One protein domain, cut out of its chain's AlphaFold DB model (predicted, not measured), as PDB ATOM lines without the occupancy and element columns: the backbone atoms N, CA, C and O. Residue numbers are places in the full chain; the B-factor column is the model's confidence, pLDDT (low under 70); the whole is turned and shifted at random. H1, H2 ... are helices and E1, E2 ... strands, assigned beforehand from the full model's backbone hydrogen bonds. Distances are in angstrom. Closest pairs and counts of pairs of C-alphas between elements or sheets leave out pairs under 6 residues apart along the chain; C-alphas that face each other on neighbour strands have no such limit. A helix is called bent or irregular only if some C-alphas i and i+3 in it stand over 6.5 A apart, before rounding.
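What this domain is: This is residues 29 to 91 and 104 to 196 of the 201 residues of an uncharacterized protein of Burkholderia ambifaria IOP40-10 (UniProt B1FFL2). A long, twisted sheet of seven strands runs through the domain, with H1 over the face of its E2, E3, E4 end and H3 on the other face at the E7, E6, E5 end, where bent strands curl round it. The small strand pair E1 and E9 lies near H1, and H2, H4 and H5 are short helices at the sheet's margins. The printed part has 156 residues with five named helices and nine named strands, in the order H1 E1 H2 E2 E3 E4 H3 E5 E6 E7 E8 H4 H5 E9, a mixed class. The large sheet, in the order E2 E3 E4 E8 E7 E6 E5, and the pair E1 E9 are antiparallel. The whole is compact, with a radius of gyration of the C-alphas of 15.2 A, and spans 44 by 39 by 26 A.

Where its parts are: H1, residues 29 to 41, begins at C-alpha 29 (148.528, 209.162, 124.713) and is 17.2 A long. E1 is residues 43 to 45 and H2 residues 47 to 50. E2, residues 53 to 61, E3, 64 to 73, and E4, 80 to 89, measure 23.4, 27.2 and 29.8 A. After the cut come H3, residues 106 to 114, 12.3 A, and E5, 120 to 130, 26.5 A. E6, residues 135 to 146, is 32.3 A and E7, 149 to 161, is 31.6 A. E8 is residues 169 to 173, H4 180 to 183, H5 186 to 189, and E9 193 to 195, ending at C-alpha 195 (140.627, 221.117, 139.989).

How they stand to each other: E2 E3 E4 and E5 E6 E7 E8 are meanders, each strand the antiparallel neighbour of the one before. Between the neighbour strands E2 and E3, N 57 and O 68 are within hydrogen-bond range at 2.9 A; between E4 and E8, N 83 and O 172 are within range at 2.8 A; and between E6 and E7, N 139 and O 158 are within range at 2.8 A. E5 bends by 67 degrees at residue 124, E6 by 66 at 142 and E7 by 77 at 154. The large sheet curls round H3, and the closest C-alphas of H3 and E7, Ala 106 and Cys 160, are 5.1 A apart. H1 is on the sheet at a height of 8.2 A, slantwise to the strands at 40 degrees to E4 on the local plane. With helices on both faces, the sheet makes three layers. H2 and H4 only graze it, and H5 stands at the sheet's level. In E1 and E9, N 44 and O 194 are 2.9 A apart. In H1 and H3 every O i to N i+4 pair is within hydrogen-bond range; H2, H4 and H5 are too short for such a pair.

The domain as a whole: The C-alphas of Ser 31 and Gly 148, the two farthest apart, are 45.2 A apart. Residues 92 to 103 are not printed, and C-alphas 91 and 104 are 20.5 A apart across this cut. Of the links that are printed whole, none is long. Mean pLDDT of the printed part is 94.0, and no printed residue is under 70.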
ATOM      1  N   ASP A  29     149.960 209.323 124.484       88.81
ATOM      2  CA  ASP A  29     148.528 209.162 124.713       88.81
ATOM      3  C   ASP A  29     148.139 209.617 126.125       88.81
ATOM      4  O   ASP A  29     147.123 210.298 126.287       88.81
ATOM      5  N   LEU A  30     148.985 209.353 127.128       93.44
ATOM      6  CA  LEU A  30     148.776 209.817 128.505       93.44
ATOM      7  C   LEU A  30     148.823 211.340 128.610       93.44
ATOM      8  O   LEU A  30     147.930 211.947 129.202       93.44
ATOM      9  N   SER A  31     149.846 211.961 128.021       93.31
ATOM     10  CA  SER A  31     149.994 213.422 128.036       93.31
ATOM     11  C   SER A  31     148.791 214.104 127.378       93.31
ATOM     12  O   SER A  31     148.205 215.036 127.934       93.31
ATOM     13  N   LYS A  32     148.353 213.574 126.229       94.62
ATOM     14  CA  LYS A  32     147.163 214.054 125.525       94.62
ATOM     15  C   LYS A  32     145.889 213.876 126.357       94.62
ATOM     16  O   LYS A  32     145.100 214.814 126.446       94.62
ATOM     17  N   ALA A  33     145.683 212.708 126.967       95.88
ATOM     18  CA  ALA A  33     144.506 212.437 127.792       95.88
ATOM     19  C   ALA A  33     144.445 213.352 129.025       95.88
ATOM     20  O   ALA A  33     143.400 213.940 129.299       95.88
ATOM     21  N   ALA A  34     145.568 213.527 129.727       96.12
ATOM     22  CA  ALA A  34     145.665 214.405 130.891       96.12
ATOM     23  C   ALA A  34     145.446 215.884 130.527       96.12
ATOM     24  O   ALA A  34     144.771 216.603 131.263       96.12
ATOM     25  N   HIS A  35     145.966 216.332 129.378       95.38
ATOM     26  CA  HIS A  35     145.719 217.684 128.876       95.38
ATOM     27  C   HIS A  35     144.231 217.915 128.582       95.38
ATOM     28  O   HIS A  35     143.644 218.873 129.087       95.38
ATOM     29  N   LEU A  36     143.609 217.023 127.800       95.06
ATOM     30  CA  LEU A  36     142.190 217.128 127.445       95.06
ATOM     31  C   LEU A  36     141.280 217.055 128.676       95.06
ATOM     32  O   LEU A  36     140.280 217.762 128.728       95.06
ATOM     33  N   LEU A  37     141.640 216.254 129.683       96.19
ATOM     34  CA  LEU A  37     140.914 216.197 130.951       96.19
ATOM     35  C   LEU A  37     140.852 217.572 131.641       96.19
ATOM     36  O   LEU A  37     139.783 217.980 132.101       96.19
ATOM     37  N   GLY A  38     141.974 218.295 131.688       94.56
ATOM     38  CA  GLY A  38     142.041 219.625 132.305       94.56
ATOM     39  C   GLY A  38     141.340 220.702 131.495       94.56
ATOM     40  O   GLY A  38     140.676 221.573 132.063       94.56
ATOM     41  N   GLU A  39     141.462 220.624 130.174       92.50
ATOM     42  CA  GLU A  39     140.831 221.563 129.253       92.50
ATOM     43  C   GLU A  39     139.305 221.416 129.233       92.50
ATOM     44  O   GLU A  39     138.597 222.418 129.293       92.50
ATOM     45  N   LEU A  40     138.799 220.181 129.178       92.19
ATOM     46  CA  LEU A  40     137.382 219.910 128.929       92.19
ATOM     47  C   LEU A  40     136.580 219.645 130.203       92.19
ATOM     48  O   LEU A  40     135.432 220.071 130.284       92.19
ATOM     49  N   CYS A  41     137.161 218.960 131.193       92.31
ATOM     50  CA  CYS A  41     136.454 218.598 132.426       92.31
ATOM     51  C   CYS A  41     136.957 219.331 133.671       92.31
ATOM     52  O   CYS A  41     136.447 219.066 134.753       92.31
ATOM     53  N   GLY A  42     137.965 220.204 133.560       94.19
ATOM     54  CA  GLY A  42     138.471 220.980 134.696       94.19
ATOM     55  C   GLY A  42     139.234 220.165 135.746       94.19
ATOM     56  O   GLY A  42     139.449 220.660 136.850       94.19
ATOM     57  N   TYR A  43     139.667 218.943 135.423       95.88
ATOM     58  CA  TYR A  43     140.444 218.085 136.322       95.88
ATOM     59  C   TYR A  43     141.882 217.922 135.856       95.88
ATOM     60  O   TYR A  43     142.169 217.874 134.668       95.88
ATOM     61  N   SER A  44     142.804 217.750 136.790       96.38
ATOM     62  CA  SER A  44     144.166 217.359 136.459       96.38
ATOM     63  C   SER A  44     144.709 216.350 137.461       96.38
ATOM     64  O   SER A  44     144.215 216.223 138.585       96.38
ATOM     65  N   LEU A  45     145.696 215.585 137.001       96.12
ATOM     66  CA  LEU A  45     146.326 214.490 137.725       96.12
ATOM     67  C   LEU A  45     147.767 214.891 138.028       96.12
ATOM     68  O   LEU A  45     148.510 215.258 137.118       96.12
ATOM     69  N   ASP A  46     148.162 214.838 139.296       94.69
ATOM     70  CA  ASP A  46     149.556 215.048 139.677       94.69
ATOM     71  C   ASP A  46     150.426 213.806 139.394       94.69
ATOM     72  O   ASP A  46     149.945 212.731 139.014       94.69
ATOM     73  N   ASN A  47     151.734 213.936 139.627       94.81
ATOM     74  CA  ASN A  47     152.684 212.840 139.426       94.81
ATOM     75  C   ASN A  47     152.359 211.602 140.277       94.81
ATOM     76  O   ASN A  47     152.604 210.483 139.833       94.81
ATOM     77  N   SER A  48     151.751 211.775 141.457       94.12
ATOM     78  CA  SER A  48     151.385 210.657 142.332       94.12
ATOM     79  C   SER A  48     150.313 209.756 141.712       94.12
ATOM     80  O   SER A  48     150.232 208.579 142.073       94.12
ATOM     81  N   ILE A  49     149.494 210.276 140.790       95.88
ATOM     82  CA  ILE A  49     148.536 209.490 140.004       95.88
ATOM     83  C   ILE A  49     149.155 209.062 138.681       95.88
ATOM     84  O   ILE A  49     149.070 207.884 138.339       95.88
ATOM     85  N   LEU A  50     149.806 209.981 137.961       95.94
ATOM     86  CA  LEU A  50     150.357 209.717 136.628       95.94
ATOM     87  C   LEU A  50     151.371 208.564 136.627       95.94
ATOM     88  O   LEU A  50     151.335 207.730 135.728       95.94
ATOM     89  N   GLU A  51     152.209 208.443 137.661       94.94
ATOM     90  CA  GLU A  51     153.164 207.329 137.799       94.94
ATOM     91  C   GLU A  51     152.486 205.956 137.968       94.94
ATOM     92  O   GLU A  51     153.096 204.918 137.699       94.94
ATOM     93  N   LYS A  52     151.218 205.933 138.398       96.12
ATOM     94  CA  LYS A  52     150.419 204.712 138.577       96.12
ATOM     95  C   LYS A  52     149.640 204.336 137.313       96.12
ATOM     96  O   LYS A  52     149.109 203.223 137.254       96.12
ATOM     97  N   VAL A  53     149.572 205.221 136.313       97.06
ATOM     98  CA  VAL A  53     148.849 204.981 135.058       97.06
ATOM     99  C   VAL A  53     149.622 203.995 134.182       97.06
ATOM    100  O   VAL A  53     150.806 204.164 133.893       97.06
ATOM    101  N   LYS A  54     148.938 202.938 133.741       96.69
ATOM    102  CA  LYS A  54     149.469 201.932 132.810       96.69
ATOM    103  C   LYS A  54     149.075 202.202 131.367       96.69
ATOM    104  O   LYS A  54     149.860 201.891 130.475       96.69
ATOM    105  N   SER A  55     147.884 202.752 131.167       96.25
ATOM    106  CA  SER A  55     147.348 203.174 129.876       96.25
ATOM    107  C   SER A  55     146.231 204.189 130.090       96.25
ATOM    108  O   SER A  55     145.605 204.222 131.151       96.25
ATOM    109  N   SER A  56     145.945 204.978 129.063       97.12
ATOM    110  CA  SER A  56     144.834 205.927 129.051       97.12
ATOM    111  C   SER A  56     144.063 205.842 127.745       97.12
ATOM    112  O   SER A  56     144.645 205.558 126.699       97.12
ATOM    113  N   SER A  57     142.770 206.140 127.791       96.12
ATOM    114  CA  SER A  57     141.930 206.275 126.607       96.12
ATOM    115  C   SER A  57     141.049 207.519 126.727       96.12
ATOM    116  O   SER A  57     140.709 207.967 127.824       96.12
ATOM    117  N   VAL A  58     140.704 208.110 125.583       96.62
ATOM    118  CA  VAL A  58     139.737 209.207 125.501       96.62
ATOM    119  C   VAL A  58     138.723 208.907 124.411       96.62
ATOM    120  O   VAL A  58     139.067 208.342 123.372       96.62
ATOM    121  N   SER A  59     137.473 209.292 124.631       95.56
ATOM    122  CA  SER A  59     136.409 209.148 123.639       95.56
ATOM    123  C   SER A  59     135.447 210.329 123.675       95.56
ATOM    124  O   SER A  59     135.340 211.046 124.671       95.56
ATOM    125  N   PHE A  60     134.769 210.539 122.548       94.44
ATOM    126  CA  PHE A  60     133.784 211.593 122.356       94.44
ATOM    127  C   PHE A  60     132.510 210.959 121.812       94.44
ATOM    128  O   PHE A  60     132.523 210.370 120.731       94.44
ATOM    129  N   GLU A  61     131.413 211.079 122.548       91.38
ATOM    130  CA  GLU A  61     130.130 210.489 122.175       91.38
ATOM    131  C   GLU A  61     129.002 211.443 122.569       91.38
ATOM    132  O   GLU A  61     128.911 211.839 123.723       91.38
ATOM    133  N   ASN A  62     128.130 211.824 121.628       87.44
ATOM    134  CA  ASN A  62     126.929 212.630 121.907       87.44
ATOM    135  C   ASN A  62     127.188 213.903 122.751       87.44
ATOM    136  O   ASN A  62     126.449 214.189 123.687       87.44
ATOM    137  N   ASN A  63     128.234 214.672 122.419       88.88
ATOM    138  CA  ASN A  63     128.704 215.851 123.174       88.88
ATOM    139  C   ASN A  63     129.221 215.557 124.594       88.88
ATOM    140  O   ASN A  63     129.363 216.477 125.396       88.88
ATOM    141  N   VAL A  64     129.529 214.301 124.900       91.12
ATOM    142  CA  VAL A  64     130.190 213.890 126.136       91.12
ATOM    143  C   VAL A  64     131.634 213.538 125.811       91.12
ATOM    144  O   VAL A  64     131.901 212.698 124.948       91.12
ATOM    145  N   PHE A  65     132.565 214.179 126.505       94.69
ATOM    146  CA  PHE A  65     133.948 213.730 126.571       94.69
ATOM    147  C   PHE A  65     134.088 212.717 127.704       94.69
ATOM    148  O   PHE A  65     133.566 212.931 128.800       94.69
ATOM    149  N   ARG A  66     134.809 211.626 127.441       96.69
ATOM    150  CA  ARG A  66     135.178 210.628 128.446       96.69
ATOM    151  C   ARG A  66     136.682 210.414 128.434       96.69
ATOM    152  O   ARG A  66     137.268 210.259 127.362       96.69
ATOM    153  N   ALA A  67     137.271 210.335 129.618       97.62
ATOM    154  CA  ALA A  67     138.652 209.921 129.816       97.62
ATOM    155  C   ALA A  67     138.705 208.745 130.795       97.62
ATOM    156  O   ALA A  67     138.078 208.782 131.853       97.62
ATOM    157  N   GLU A  68     139.474 207.723 130.441       97.88
ATOM    158  CA  GLU A  68     139.755 206.562 131.279       97.88
ATOM    159  C   GLU A  68     141.262 206.447 131.491       97.88
ATOM    160  O   GLU A  68     142.045 206.506 130.541       97.88
ATOM    161  N   PHE A  69     141.665 206.230 132.740       98.12
ATOM    162  CA  PHE A  69     143.042 205.939 133.119       98.12
ATOM    163  C   PHE A  69     143.077 204.600 133.850       98.12
ATOM    164  O   PHE A  69     142.519 204.469 134.940       98.12
ATOM    165  N   LEU A  70     143.750 203.607 133.268       97.75
ATOM    166  CA  LEU A  70     143.966 202.321 133.919       97.75
ATOM    167  C   LEU A  70     145.132 202.457 134.900       97.75
ATOM    168  O   LEU A  70     146.270 202.713 134.500       97.75
ATOM    169  N   LEU A  71     144.846 202.280 136.182       97.50
ATOM    170  CA  LEU A  71     145.771 202.427 137.296       97.50
ATOM    171  C   LEU A  71     146.183 201.069 137.863       97.50
ATOM    172  O   LEU A  71     145.389 200.129 137.931       97.50
ATOM    173  N   GLU A  72     147.413 201.003 138.365       97.00
ATOM    174  CA  GLU A  72     147.858 199.938 139.263       97.00
ATOM    175  C   GLU A  72     148.105 200.520 140.662       97.00
ATOM    176  O   GLU A  72     149.046 201.279 140.899       97.00
ATOM    177  N   LEU A  73     147.218 200.183 141.592       96.19
ATOM    178  CA  LEU A  73     147.136 200.751 142.932       96.19
ATOM    179  C   LEU A  73     147.590 199.742 143.986       96.19
ATOM    180  O   LEU A  73     147.244 198.569 143.909       96.19
ATOM    181  N   LYS A  74     148.310 200.191 145.017       95.44
ATOM    182  CA  LYS A  74     148.704 199.348 146.156       95.44
ATOM    183  C   LYS A  74     148.199 199.951 147.474       95.44
ATOM    184  O   LYS A  74     148.959 200.653 148.135       95.44
ATOM    185  N   PRO A  75     146.928 199.719 147.858       92.00
ATOM    186  CA  PRO A  75     146.383 200.251 149.112       92.00
ATOM    187  C   PRO A  75     147.040 199.668 150.360       92.00
ATOM    188  O   PRO A  75     147.192 200.371 151.355       92.00
ATOM    189  N   VAL A  76     147.399 198.381 150.322       93.12
ATOM    190  CA  VAL A  76     148.015 197.675 151.452       93.12
ATOM    191  C   VAL A  76     149.111 196.733 150.936       93.12
ATOM    192  O   VAL A  76     150.205 197.180 150.594       93.12
ATOM    193  N   ASP A  77     148.817 195.437 150.805       90.62
ATOM    194  CA  ASP A  77     149.838 194.406 150.568       90.62
ATOM    195  C   ASP A  77     149.925 193.961 149.101       90.62
ATOM    196  O   ASP A  77     150.951 193.429 148.677       90.62
ATOM    197  N   ARG A  78     148.872 194.193 148.309       94.31
ATOM    198  CA  ARG A  78     148.768 193.732 146.916       94.31
ATOM    199  C   ARG A  78     148.490 194.871 145.945       94.31
ATOM    200  O   ARG A  78     147.871 195.869 146.311       94.31
ATOM    201  N   TYR A  79     148.934 194.676 144.705       95.12
ATOM    202  CA  TYR A  79     148.563 195.528 143.584       95.12
ATOM    203  C   TYR A  79     147.159 195.171 143.097       95.12
ATOM    204  O   TYR A  79     146.806 193.998 142.967       95.12
ATOM    205  N   LEU A  80     146.373 196.203 142.835       95.81
ATOM    206  CA  LEU A  80     145.010 196.149 142.350       95.81
ATOM    207  C   LEU A  80     144.922 196.984 141.081       95.81
ATOM    208  O   LEU A  80     145.433 198.103 141.033       95.81
ATOM    209  N   LYS A  81     144.253 196.448 140.068       97.25
ATOM    210  CA  LYS A  81     143.937 197.199 138.859       97.25
ATOM    211  C   LYS A  81     142.614 197.919 139.041       97.25
ATOM    212  O   LYS A  81     141.654 197.326 139.547       97.25
ATOM    213  N   ALA A  82     142.592 199.181 138.646       97.94
ATOM    214  CA  ALA A  82     141.400 200.001 138.693       97.94
ATOM    215  C   ALA A  82     141.359 200.954 137.505       97.94
ATOM    216  O   ALA A  82     142.399 201.450 137.082       97.94
ATOM    217  N   SER A  83     140.167 201.251 137.013       98.19
ATOM    218  CA  SER A  83     139.943 202.282 136.014       98.19
ATOM    219  C   SER A  83     139.409 203.539 136.689       98.19
ATOM    220  O   SER A  83     138.400 203.509 137.397       98.19
ATOM    221  N   LEU A  84     140.121 204.646 136.494       98.44
ATOM    222  CA  LEU A  84     139.706 205.980 136.907       98.44
ATOM    223  C   LEU A  84     139.031 206.670 135.717       98.44
ATOM    224  O   LEU A  84     139.674 206.922 134.697       98.44
ATOM    225  N   TYR A  85     137.746 206.969 135.862       97.88
ATOM    226  CA  TYR A  85     136.876 207.488 134.815       97.88
ATOM    227  C   TYR A  85     136.433 208.915 135.099       97.88
ATOM    228  O   TYR A  85     135.949 209.224 136.187       97.88
ATOM    229  N   PHE A  86     136.506 209.747 134.067       97.50
ATOM    230  CA  PHE A  86     135.953 211.095 134.042       97.50
ATOM    231  C   PHE A  86     135.011 211.237 132.851       97.50
ATOM    232  O   PHE A  86     135.315 210.762 131.753       97.50
ATOM    233  N   GLY A  87     133.889 211.925 133.054       94.12
ATOM    234  CA  GLY A  87     132.939 212.263 132.002       94.12
ATOM    235  C   GLY A  87     132.439 213.691 132.166       94.12
ATOM    236  O   GLY A  87     132.096 214.094 133.274       94.12
ATOM    237  N   CYS A  88     132.397 214.463 131.082       91.88
ATOM    238  CA  CYS A  88     131.865 215.823 131.102       91.88
ATOM    239  C   CYS A  88     131.175 216.188 129.785       91.88
ATOM    240  O   CYS A  88     131.514 215.669 128.719       91.88
ATOM    241  N   PHE A  89     130.192 217.087 129.861       89.56
ATOM    242  CA  PHE A  89     129.527 217.636 128.683       89.56
ATOM    243  C   PHE A  89     130.377 218.741 128.057       89.56
ATOM    244  O   PHE A  89     130.886 219.617 128.754       89.56
ATOM    245  N   LEU A  90     130.503 218.717 126.732       85.88
ATOM    246  CA  LEU A  90     131.216 219.748 125.991       85.88
ATOM    247  C   LEU A  90     130.381 221.036 125.899       85.88
ATOM    248  O   LEU A  90     129.185 220.969 125.591       85.88
ATOM    249  N   PRO A  91     130.993 222.219 126.077       72.12
ATOM    250  CA  PRO A  91     130.308 223.487 125.862       72.12
ATOM    251  C   PRO A  91     129.990 223.652 124.366       72.12
ATOM    252  O   PRO A  91     130.903 223.654 123.542       72.12
ATOM    253  N   LEU A 104     125.778 218.142 144.151       79.56
ATOM    254  CA  LEU A 104     125.295 216.831 144.560       79.56
ATOM    255  C   LEU A 104     126.402 216.107 145.329       79.56
ATOM    256  O   LEU A 104     127.584 216.170 144.983       79.56
ATOM    257  N   THR A 105     126.029 215.445 146.425       94.94
ATOM    258  CA  THR A 105     126.947 214.518 147.093       94.94
ATOM    259  C   THR A 105     127.092 213.258 146.242       94.94
ATOM    260  O   THR A 105     126.230 212.970 145.417       94.94
ATOM    261  N   ALA A 106     128.141 212.468 146.450       96.62
ATOM    262  CA  ALA A 106     128.367 211.234 145.699       96.62
ATOM    263  C   ALA A 106     127.199 210.244 145.816       96.62
ATOM    264  O   ALA A 106     126.786 209.649 144.824       96.62
ATOM    265  N   ARG A 107     126.602 210.113 147.003       96.62
ATOM    266  CA  ARG A 107     125.360 209.358 147.212       96.62
ATOM    267  C   ARG A 107     124.177 209.995 146.483       96.62
ATOM    268  O   ARG A 107     123.344 209.263 145.964       96.62
ATOM    269  N   GLY A 108     124.085 211.325 146.481       94.62
ATOM    270  CA  GLY A 108     123.039 212.059 145.769       94.62
ATOM    271  C   GLY A 108     123.101 211.834 144.258       94.62
ATOM    272  O   GLY A 108     122.070 211.560 143.656       94.62
ATOM    273  N   GLU A 109     124.301 211.870 143.678       94.06
ATOM    274  CA  GLU A 109     124.529 211.591 142.258       94.06
ATOM    275  C   GLU A 109     124.150 210.150 141.910       94.06
ATOM    276  O   GLU A 109     123.353 209.924 141.005       94.06
ATOM    277  N   ILE A 110     124.620 209.177 142.702       95.19
ATOM    278  CA  ILE A 110     124.246 207.765 142.537       95.19
ATOM    279  C   ILE A 110     122.720 207.597 142.586       95.19
ATOM    280  O   ILE A 110     122.141 206.943 141.722       95.19
ATOM    281  N   ALA A 111     122.054 208.205 143.571       94.31
ATOM    282  CA  ALA A 111     120.603 208.118 143.707       94.31
ATOM    283  C   ALA A 111     119.862 208.784 142.538       94.31
ATOM    284  O   ALA A 111     118.808 208.296 142.132       94.31
ATOM    285  N   ASN A 112     120.395 209.879 141.993       91.69
ATOM    286  CA  ASN A 112     119.836 210.556 140.827       91.69
ATOM    287  C   ASN A 112     119.954 209.683 139.569       91.69
ATOM    288  O   ASN A 112     118.954 209.477 138.881       91.69
ATOM    289  N   GLU A 113     121.129 209.104 139.319       90.81
ATOM    290  CA  GLU A 113     121.363 208.148 138.229       90.81
ATOM    291  C   GLU A 113     120.463 206.901 138.355       90.81
ATOM    292  O   GLU A 113     119.917 206.423 137.360       90.81
ATOM    293  N   ASP A 114     120.248 206.408 139.578       93.50
ATOM    294  CA  ASP A 114     119.425 205.223 139.848       93.50
ATOM    295  C   ASP A 114     117.908 205.518 139.829       93.50
ATOM    296  O   ASP A 114     117.098 204.599 139.699       93.50
ATOM    297  N   SER A 115     117.493 206.789 139.934       87.88
ATOM    298  CA  SER A 115     116.084 207.188 140.125       87.88
ATOM    299  C   SER A 115     115.144 206.812 138.972       87.88
ATOM    300  O   SER A 115     113.934 206.705 139.173       87.88
ATOM    301  N   GLY A 116     115.685 206.580 137.772       82.44
ATOM    302  CA  GLY A 116     114.931 206.131 136.597       82.44
ATOM    303  C   GLY A 116     114.959 204.615 136.360       82.44
ATOM    304  O   GLY A 116     114.412 204.151 135.358       82.44
ATOM    305  N   GLY A 117     115.631 203.845 137.222       82.44
ATOM    306  CA  GLY A 117     116.034 202.469 136.943       82.44
ATOM    307  C   GLY A 117     115.262 201.381 137.694       82.44
ATOM    308  O   GLY A 117     114.639 201.591 138.729       82.44
ATOM    309  N   ARG A 118     115.365 200.152 137.174       88.44
ATOM    310  CA  ARG A 118     114.981 198.909 137.875       88.44
ATOM    311  C   ARG A 118     116.014 198.491 138.935       88.44
ATOM    312  O   ARG A 118     115.712 197.676 139.805       88.44
ATOM    313  N   TYR A 119     117.229 199.013 138.823       92.44
ATOM    314  CA  TYR A 119     118.380 198.641 139.630       92.44
ATOM    315  C   TYR A 119     118.865 199.854 140.414       92.44
ATOM    316  O   TYR A 119     118.881 200.956 139.872       92.44
ATOM    317  N   ALA A 120     119.282 199.630 141.657       94.94
ATOM    318  CA  ALA A 120     119.845 200.663 142.517       94.94
ATOM    319  C   ALA A 120     121.145 200.174 143.156       94.94
ATOM    320  O   ALA A 120     121.238 199.040 143.637       94.94
ATOM    321  N   ARG A 121     122.162 201.027 143.172       96.06
ATOM    322  CA  ARG A 121     123.455 200.763 143.799       96.06
ATOM    323  C   ARG A 121     123.341 200.897 145.316       96.06
ATOM    324  O   ARG A 121     122.771 201.845 145.851       96.06
ATOM    325  N   ASN A 122     123.924 199.937 146.024       95.50
ATOM    326  CA  ASN A 122     124.015 199.955 147.477       95.50
ATOM    327  C   ASN A 122     125.217 200.797 147.919       95.50
ATOM    328  O   ASN A 122     126.363 200.355 147.831       95.50
ATOM    329  N   VAL A 123     124.959 202.007 148.415       96.94
ATOM    330  CA  VAL A 123     126.008 202.884 148.951       96.94
ATOM    331  C   VAL A 123     126.359 202.471 150.380       96.94
ATOM    332  O   VAL A 123     125.712 202.911 151.337       96.94
ATOM    333  N   VAL A 124     127.421 201.676 150.521       96.44
ATOM    334  CA  VAL A 124     127.933 201.159 151.801       96.44
ATOM    335  C   VAL A 124     128.298 202.301 152.747       96.44
ATOM    336  O   VAL A 124     127.930 202.293 153.921       96.44
ATOM    337  N   TRP A 125     129.005 203.310 152.237       97.38
ATOM    338  CA  TRP A 125     129.321 204.523 152.982       97.38
ATOM    339  C   TRP A 125     129.506 205.720 152.050       97.38
ATOM    340  O   TRP A 125     129.832 205.570 150.876       97.38
ATOM    341  N   GLU A 126     129.327 206.916 152.607       97.88
ATOM    342  CA  GLU A 126     129.749 208.188 152.021       97.88
ATOM    343  C   GLU A 126     130.595 208.927 153.062       97.88
ATOM    344  O   GLU A 126     130.266 208.932 154.251       97.88
ATOM    345  N   ARG A 127     131.708 209.522 152.632       96.94
ATOM    346  CA  ARG A 127     132.627 210.277 153.487       96.94
ATOM    347  C   ARG A 127     132.984 211.603 152.831       96.94
ATOM    348  O   ARG A 127     132.961 211.734 151.607       96.94
ATOM    349  N   LYS A 128     133.375 212.582 153.650       96.62
ATOM    350  CA  LYS A 128     134.018 213.799 153.146       96.62
ATOM    351  C   LYS A 128     135.314 213.410 152.436       96.62
ATOM    352  O   LYS A 128     136.068 212.575 152.933       96.62
ATOM    353  N   TYR A 129     135.559 214.033 151.294       95.38
ATOM    354  CA  TYR A 129     136.790 213.889 150.535       95.38
ATOM    355  C   TYR A 129     137.501 215.239 150.460       95.38
ATOM    356  O   TYR A 129     136.853 216.279 150.314       95.38
ATOM    357  N   THR A 130     138.823 215.217 150.595       93.44
ATOM    358  CA  THR A 130     139.675 216.403 150.470       93.44
ATOM    359  C   THR A 130     140.708 216.097 149.400       93.44
ATOM    360  O   THR A 130     141.610 215.297 149.635       93.44
ATOM    361  N   GLY A 131     140.532 216.690 148.220       88.75
ATOM    362  CA  GLY A 131     141.568 216.712 147.192       88.75
ATOM    363  C   GLY A 131     142.589 217.813 147.484       88.75
ATOM    364  O   GLY A 131     142.480 218.526 148.482       88.75
ATOM    365  N   LEU A 132     143.569 217.990 146.596       89.25
ATOM    366  CA  LEU A 132     144.657 218.957 146.808       89.25
ATOM    367  C   LEU A 132     144.175 220.406 146.990       89.25
ATOM    368  O   LEU A 132     144.683 221.121 147.850       89.25
ATOM    369  N   ASN A 133     143.207 220.851 146.189       93.00
ATOM    370  CA  ASN A 133     142.694 222.226 146.208       93.00
ATOM    371  C   ASN A 133     141.162 222.307 146.266       93.00
ATOM    372  O   ASN A 133     140.579 223.339 145.939       93.00
ATOM    373  N   TRP A 134     140.500 221.222 146.666       93.69
ATOM    374  CA  TRP A 134     139.045 221.138 146.669       93.69
ATOM    375  C   TRP A 134     138.527 220.166 147.721       93.69
ATOM    376  O   TRP A 134     139.234 219.280 148.201       93.69
ATOM    377  N   ILE A 135     137.260 220.335 148.081       95.25
ATOM    378  CA  ILE A 135     136.551 219.444 148.997       95.25
ATOM    379  C   ILE A 135     135.321 218.877 148.306       95.25
ATOM    380  O   ILE A 135     134.731 219.514 147.434       95.25
ATOM    381  N   GLY A 136     134.903 217.699 148.735       95.88
ATOM    382  CA  GLY A 136     133.752 217.023 148.169       95.88
ATOM    383  C   GLY A 136     133.310 215.852 149.026       95.88
ATOM    384  O   GLY A 136     133.528 215.818 150.243       95.88
ATOM    385  N   THR A 137     132.698 214.881 148.370       97.56
ATOM    386  CA  THR A 137     132.274 213.622 148.981       97.56
ATOM    387  C   THR A 137     132.725 212.454 148.123       97.56
ATOM    388  O   THR A 137     132.847 212.587 146.908       97.56
ATOM    389  N   MET A 138     132.981 211.322 148.768       98.06
ATOM    390  CA  MET A 138     133.256 210.052 148.115       98.06
ATOM    391  C   MET A 138     132.304 209.002 148.671       98.06
ATOM    392  O   MET A 138     132.160 208.899 149.890       98.06
ATOM    393  N   ALA A 139     131.684 208.226 147.792       98.12
ATOM    394  CA  ALA A 139     130.804 207.121 148.134       98.12
ATOM    395  C   ALA A 139     131.387 205.798 147.636       98.12
ATOM    396  O   ALA A 139     131.912 205.737 146.527       98.12
ATOM    397  N   TYR A 140     131.265 204.750 148.450       98.00
ATOM    398  CA  TYR A 140     131.658 203.385 148.105       98.00
ATOM    399  C   TYR A 140     130.426 202.510 147.868       98.00
ATOM    400  O   TYR A 140     129.494 202.504 148.678       98.00
ATOM    401  N   VAL A 141     130.460 201.757 146.771       97.31
ATOM    402  CA  VAL A 141     129.436 200.806 146.344       97.31
ATOM    403  C   VAL A 141     130.084 199.442 146.116       97.31
ATOM    404  O   VAL A 141     131.125 199.332 145.466       97.31
ATOM    405  N   ASP A 142     129.444 198.395 146.632       96.00
ATOM    406  CA  ASP A 142     129.893 197.005 146.493       96.00
ATOM    407  C   ASP A 142     128.824 196.066 145.918       96.00
ATOM    408  O   ASP A 142     129.107 194.908 145.594       96.00
ATOM    409  N   SER A 143     127.585 196.541 145.780       95.81
ATOM    410  CA  SER A 143     126.485 195.740 145.262       95.81
ATOM    411  C   SER A 143     125.428 196.579 144.551       95.81
ATOM    412  O   SER A 143     125.283 197.778 144.784       95.81
ATOM    413  N   ILE A 144     124.638 195.914 143.716       95.69
ATOM    414  CA  ILE A 144     123.436 196.455 143.082       95.69
ATOM    415  C   ILE A 144     122.244 195.613 143.531       95.69
ATOM    416  O   ILE A 144     122.309 194.383 143.536       95.69
ATOM    417  N   PHE A 145     121.156 196.276 143.907       94.69
ATOM    418  CA  PHE A 145     119.876 195.658 144.209       94.69
ATOM    419  C   PHE A 145     118.934 195.770 143.009       94.69
ATOM    420  O   PHE A 145     118.782 196.842 142.422       94.69
ATOM    421  N   GLY A 146     118.285 194.664 142.658       93.94
ATOM    422  CA  GLY A 146     117.269 194.604 141.612       93.94
ATOM    423  C   GLY A 146     116.670 193.206 141.500       93.94
ATOM    424  O   GLY A 146     117.246 192.224 141.973       93.94
ATOM    425  N   ASP A 147     115.472 193.120 140.919       91.56
ATOM    426  CA  ASP A 147     114.728 191.860 140.755       91.56
ATOM    427  C   ASP A 147     114.585 191.053 142.068       91.56
ATOM    428  O   ASP A 147     114.633 189.824 142.082       91.56
ATOM    429  N   GLY A 148     114.448 191.753 143.201       92.06
ATOM    430  CA  GLY A 148     114.293 191.146 144.529       92.06
ATOM    431  C   GLY A 148     115.574 190.562 145.138       92.06
ATOM    432  O   GLY A 148     115.495 189.889 146.162       92.06
ATOM    433  N   SER A 149     116.750 190.806 144.546       94.31
ATOM    434  CA  SER A 149     118.030 190.284 145.040       94.31
ATOM    435  C   SER A 149     119.143 191.334 145.018       94.31
ATOM    436  O   SER A 149     119.105 192.286 144.240       94.31
ATOM    437  N   SER A 150     120.151 191.155 145.876       94.38
ATOM    438  CA  SER A 150     121.388 191.943 145.837       94.38
ATOM    439  C   SER A 150     122.497 191.138 145.169       94.38
ATOM    440  O   SER A 150     122.716 189.971 145.509       94.38
ATOM    441  N   ARG A 151     123.206 191.755 144.222       94.94
ATOM    442  CA  ARG A 151     124.355 191.166 143.526       94.94
ATOM    443  C   ARG A 151     125.595 192.003 143.779       94.94
ATOM    444  O   ARG A 151     125.575 193.212 143.568       94.94
ATOM    445  N   LYS A 152     126.682 191.349 144.197       94.94
ATOM    446  CA  LYS A 152     127.984 192.012 144.332       94.94
ATOM    447  C   LYS A 152     128.490 192.478 142.971       94.94
ATOM    448  O   LYS A 152     128.413 191.724 142.001       94.94
ATOM    449  N   ILE A 153     129.051 193.676 142.942       95.19
ATOM    450  CA  ILE A 153     129.733 194.255 141.782       95.19
ATOM    451  C   ILE A 153     131.204 194.511 142.124       95.19
ATOM    452  O   ILE A 153     131.571 194.437 143.302       95.19
ATOM    453  N   PRO A 154     132.069 194.761 141.129       95.62
ATOM    454  CA  PRO A 154     133.411 195.239 141.413       95.62
ATOM    455  C   PRO A 154     133.376 196.503 142.275       95.62
ATOM    456  O   PRO A 154     132.408 197.264 142.247       95.62
ATOM    457  N   ALA A 155     134.402 196.685 143.110       95.69
ATOM    458  CA  ALA A 155     134.409 197.796 144.051       95.69
ATOM    459  C   ALA A 155     134.394 199.124 143.288       95.69
ATOM    460  O   ALA A 155     135.292 199.392 142.488       95.69
ATOM    461  N   TYR A 156     133.386 199.943 143.567       97.50
ATOM    462  CA  TYR A 156     133.124 201.173 142.840       97.50
ATOM    463  C   TYR A 156     133.114 202.358 143.800       97.50
ATOM    464  O   TYR A 156     132.454 202.334 144.841       97.50
ATOM    465  N   PHE A 157     133.848 203.405 143.442       98.00
ATOM    466  CA  PHE A 157     133.939 204.637 144.208       98.00
ATOM    467  C   PHE A 157     133.497 205.801 143.332       98.00
ATOM    468  O   PHE A 157     134.101 206.045 142.293       98.00
ATOM    469  N   MET A 158     132.481 206.540 143.767       97.88
ATOM    470  CA  MET A 158     132.047 207.796 143.149       97.88
ATOM    471  C   MET A 158     132.613 208.950 143.962       97.88
ATOM    472  O   MET A 158     132.460 208.956 145.183       97.88
ATOM    473  N   THR A 159     133.220 209.942 143.318       97.69
ATOM    474  CA  THR A 159     133.715 211.145 143.993       97.69
ATOM    475  C   THR A 159     133.145 212.387 143.331       97.69
ATOM    476  O   THR A 159     133.321 212.596 142.134       97.69
ATOM    477  N   CYS A 160     132.486 213.224 144.127       96.19
ATOM    478  CA  CYS A 160     131.830 214.438 143.661       96.19
ATOM    479  C   CYS A 160     132.430 215.673 144.345       96.19
ATOM    480  O   CYS A 160     132.445 215.736 145.585       96.19
ATOM    481  N   PRO A 161     132.925 216.657 143.578       95.00
ATOM    482  CA  PRO A 161     133.392 217.928 144.109       95.00
ATOM    483  C   PRO A 161     132.229 218.764 144.636       95.00
ATOM    484  O   PRO A 161     131.136 218.781 144.080       95.00
ATOM    485  N   LYS A 162     132.476 219.543 145.692       92.88
ATOM    486  CA  LYS A 162     131.548 220.590 146.140       92.88
ATOM    487  C   LYS A 162     131.781 221.887 145.350       92.88
ATOM    488  O   LYS A 162     131.894 222.963 145.932       92.88
ATOM    489  N   VAL A 163     131.906 221.762 144.032       88.38
ATOM    490  CA  VAL A 163     132.099 222.860 143.080       88.38
ATOM    491  C   VAL A 163     130.968 222.759 142.069       88.38
ATOM    492  O   VAL A 163     130.741 221.685 141.518       88.38
ATOM    493  N   ALA A 164     130.221 223.847 141.888       81.31
ATOM    494  CA  ALA A 164     129.131 223.875 140.920       81.31
ATOM    495  C   ALA A 164     129.669 223.606 139.506       81.31
ATOM    496  O   ALA A 164     130.798 223.983 139.196       81.31
ATOM    497  N   ASP A 165     128.859 222.942 138.683       82.31
ATOM    498  CA  ASP A 165     129.140 222.640 137.273       82.31
ATOM    499  C   ASP A 165     130.361 221.739 137.005       82.31
ATOM    500  O   ASP A 165     130.697 221.490 135.847       82.31
ATOM    501  N   LEU A 166     130.997 221.192 138.047       89.12
ATOM    502  CA  LEU A 166     132.062 220.208 137.898       89.12
ATOM    503  C   LEU A 166     131.503 218.787 138.088       89.12
ATOM    504  O   LEU A 166     130.952 218.493 139.152       89.12
ATOM    505  N   PRO A 167     131.625 217.894 137.090       91.75
ATOM    506  CA  PRO A 167     131.025 216.568 137.156       91.75
ATOM    507  C   PRO A 167     131.777 215.662 138.127       91.75
ATOM    508  O   PRO A 167     132.971 215.842 138.371       91.75
ATOM    509  N   CYS A 168     131.093 214.654 138.653       95.38
ATOM    510  CA  CYS A 168     131.727 213.614 139.452       95.38
ATOM    511  C   CYS A 168     132.648 212.731 138.595       95.38
ATOM    512  O   CYS A 168     132.527 212.660 137.371       95.38
ATOM    513  N   PHE A 169     133.567 212.031 139.251       96.88
ATOM    514  CA  PHE A 169     134.411 211.012 138.633       96.88
ATOM    515  C   PHE A 169     134.338 209.721 139.439       96.88
ATOM    516  O   PHE A 169     133.972 209.732 140.619       96.88
ATOM    517  N   SER A 170     134.710 208.604 138.821       97.94
ATOM    518  CA  SER A 170     134.629 207.300 139.473       97.94
ATOM    519  C   SER A 170     135.905 206.486 139.363       97.94
ATOM    520  O   SER A 170     136.635 206.583 138.383       97.94
ATOM    521  N   LEU A 171     136.151 205.649 140.364       98.25
ATOM    522  CA  LEU A 171     137.209 204.649 140.379       98.25
ATOM    523  C   LEU A 171     136.565 203.269 140.526       98.25
ATOM    524  O   LEU A 171     135.904 203.001 141.529       98.25
ATOM    525  N   GLU A 172     136.774 202.401 139.545       97.81
ATOM    526  CA  GLU A 172     136.248 201.036 139.540       97.81
ATOM    527  C   GLU A 172     137.396 200.031 139.537       97.81
ATOM    528  O   GLU A 172     138.296 200.105 138.708       97.81
ATOM    529  N   PHE A 173     137.383 199.089 140.472       97.06
ATOM    530  CA  PHE A 173     138.364 198.008 140.518       97.06
ATOM    531  C   PHE A 173     137.945 196.862 139.602       97.06
ATOM    532  O   PHE A 173     136.769 196.552 139.517       97.06
ATOM    533  N   GLU A 174     138.891 196.133 139.007       94.06
ATOM    534  CA  GLU A 174     138.555 194.931 138.214       94.06
ATOM    535  C   GLU A 174     137.950 193.795 139.067       94.06
ATOM    536  O   GLU A 174     137.368 192.843 138.546       94.06
ATOM    537  N   ARG A 175     138.121 193.855 140.395       88.12
ATOM    538  CA  ARG A 175     137.721 192.802 141.337       88.12
ATOM    539  C   ARG A 175     136.708 193.309 142.362       88.12
ATOM    540  O   ARG A 175     136.671 194.487 142.708       88.12
ATOM    541  N   ASN A 176     135.924 192.380 142.904       85.69
ATOM    542  CA  ASN A 176     134.892 192.623 143.919       85.69
ATOM    543  C   ASN A 176     135.281 192.139 145.332       85.69
ATOM    544  O   ASN A 176     134.427 192.032 146.212       85.69
ATOM    545  N   ASP A 177     136.556 191.814 145.556       88.62
ATOM    546  CA  ASP A 177     137.069 191.204 146.788       88.62
ATOM    547  C   ASP A 177     137.977 192.149 147.590       88.62
ATOM    548  O   ASP A 177     138.921 191.699 148.247       88.62
ATOM    549  N   LEU A 178     137.729 193.460 147.521       92.56
ATOM    550  CA  LEU A 178     138.454 194.424 148.347       92.56
ATOM    551  C   LEU A 178     138.139 194.182 149.826       92.56
ATOM    552  O   LEU A 178     136.978 194.062 150.223       92.56
ATOM    553  N   VAL A 179     139.180 194.130 150.658       93.50
ATOM    554  CA  VAL A 179     139.017 194.026 152.115       93.50
ATOM    555  C   VAL A 179     138.870 195.414 152.743       93.50
ATOM    556  O   VAL A 179     139.361 196.397 152.195       93.50
ATOM    557  N   GLY A 180     138.252 195.519 153.926       93.56
ATOM    558  CA  GLY A 180     137.950 196.818 154.559       93.56
ATOM    559  C   GLY A 180     139.154 197.765 154.671       93.56
ATOM    560  O   GLY A 180     139.064 198.929 154.297       93.56
ATOM    561  N   ARG A 181     140.326 197.238 155.047       95.06
ATOM    562  CA  ARG A 181     141.587 198.007 155.090       95.06
ATOM    563  C   ARG A 181     142.050 198.541 153.727       95.06
ATOM    564  O   ARG A 181     142.749 199.543 153.691       95.06
ATOM    565  N   GLU A 182     141.711 197.867 152.626       95.69
ATOM    566  CA  GLU A 182     141.995 198.358 151.271       95.69
ATOM    567  C   GLU A 182     141.028 199.488 150.913       95.69
ATOM    568  O   GLU A 182     141.465 200.534 150.443       95.69
ATOM    569  N   VAL A 183     139.737 199.302 151.216       95.44
ATOM    570  CA  VAL A 183     138.670 200.296 151.010       95.44
ATOM    571  C   VAL A 183     138.968 201.601 151.755       95.44
ATOM    572  O   VAL A 183     138.850 202.680 151.179       95.44
ATOM    573  N   ASP A 184     139.415 201.516 153.009       94.81
ATOM    574  CA  ASP A 184     139.722 202.691 153.833       94.81
ATOM    575  C   ASP A 184     140.924 203.504 153.324       94.81
ATOM    576  O   ASP A 184     141.046 204.678 153.663       94.81
ATOM    577  N   ARG A 185     141.795 202.911 152.498       95.44
ATOM    578  CA  ARG A 185     142.998 203.563 151.955       95.44
ATOM    579  C   ARG A 185     142.796 204.202 150.590       95.44
ATOM    580  O   ARG A 185     143.684 204.909 150.128       95.44
ATOM    581  N   ILE A 186     141.654 203.985 149.938       95.00
ATOM    582  CA  ILE A 186     141.440 204.465 148.568       95.00
ATOM    583  C   ILE A 186     141.533 205.987 148.468       95.00
ATOM    584  O   ILE A 186     142.160 206.479 147.535       95.00
ATOM    585  N   GLN A 187     141.002 206.728 149.446       93.75
ATOM    586  CA  GLN A 187     141.087 208.194 149.459       93.75
ATOM    587  C   GLN A 187     142.539 208.693 149.374       93.75
ATOM    588  O   GLN A 187     142.823 209.596 148.590       93.75
ATOM    589  N   ASP A 188     143.458 208.052 150.101       93.69
ATOM    590  CA  ASP A 188     144.885 208.392 150.093       93.69
ATOM    591  C   ASP A 188     145.530 208.097 148.728       93.69
ATOM    592  O   ASP A 188     146.486 208.749 148.324       93.69
ATOM    593  N   LEU A 189     145.031 207.116 147.976       93.81
ATOM    594  CA  LEU A 189     145.652 206.716 146.711       93.81
ATOM    595  C   LEU A 189     145.314 207.628 145.540       93.81
ATOM    596  O   LEU A 189     146.104 207.676 144.591       93.81
ATOM    597  N   ILE A 190     144.163 208.299 145.607       93.75
ATOM    598  CA  ILE A 190     143.653 209.195 144.564       93.75
ATOM    599  C   ILE A 190     143.670 210.677 144.969       93.75
ATOM    600  O   ILE A 190     143.128 211.512 144.246       93.75
ATOM    601  N   HIS A 191     144.356 211.024 146.069       93.19
ATOM    602  CA  HIS A 191     144.455 212.402 146.570       93.19
ATOM    603  C   HIS A 191     145.017 213.389 145.534       93.19
ATOM    604  O   HIS A 191     144.750 214.583 145.619       93.19
ATOM    605  N   GLY A 192     145.808 212.901 144.570       94.00
ATOM    606  CA  GLY A 192     146.519 213.694 143.565       94.00
ATOM    607  C   GLY A 192     145.656 214.258 142.433       94.00
ATOM    608  O   GLY A 192     146.184 214.806 141.467       94.00
ATOM    609  N   ILE A 193     144.333 214.118 142.530       95.81
ATOM    610  CA  ILE A 193     143.369 214.728 141.610       95.81
ATOM    611  C   ILE A 193     143.057 216.148 142.096       95.81
ATOM    612  O   ILE A 193     142.588 216.346 143.223       95.81
ATOM    613  N   TYR A 194     143.263 217.145 141.238       95.06
ATOM    614  CA  TYR A 194     143.005 218.553 141.546       95.06
ATOM    615  C   TYR A 194     142.136 219.227 140.485       95.06
ATOM    616  O   TYR A 194     142.026 218.750 139.356       95.06
ATOM    617  N   ILE A 195     141.493 220.330 140.871       94.50
ATOM    618  CA  ILE A 195     140.627 221.117 139.989       94.50
ATOM    619  C   ILE A 195     141.458 222.229 139.352       94.50
ATOM    620  O   ILE A 195     142.167 222.958 140.049       94.50
ATOM    621  N   VAL A 196     141.373 222.367 138.034       91.88
ATOM    622  CA  VAL A 196     142.028 223.446 137.294       91.88
ATOM    623  C   VAL A 196     141.195 224.715 137.451       91.88
ATOM    624  O   VAL A 196     140.038 224.769 137.041       91.88
TER     625      VAL A 196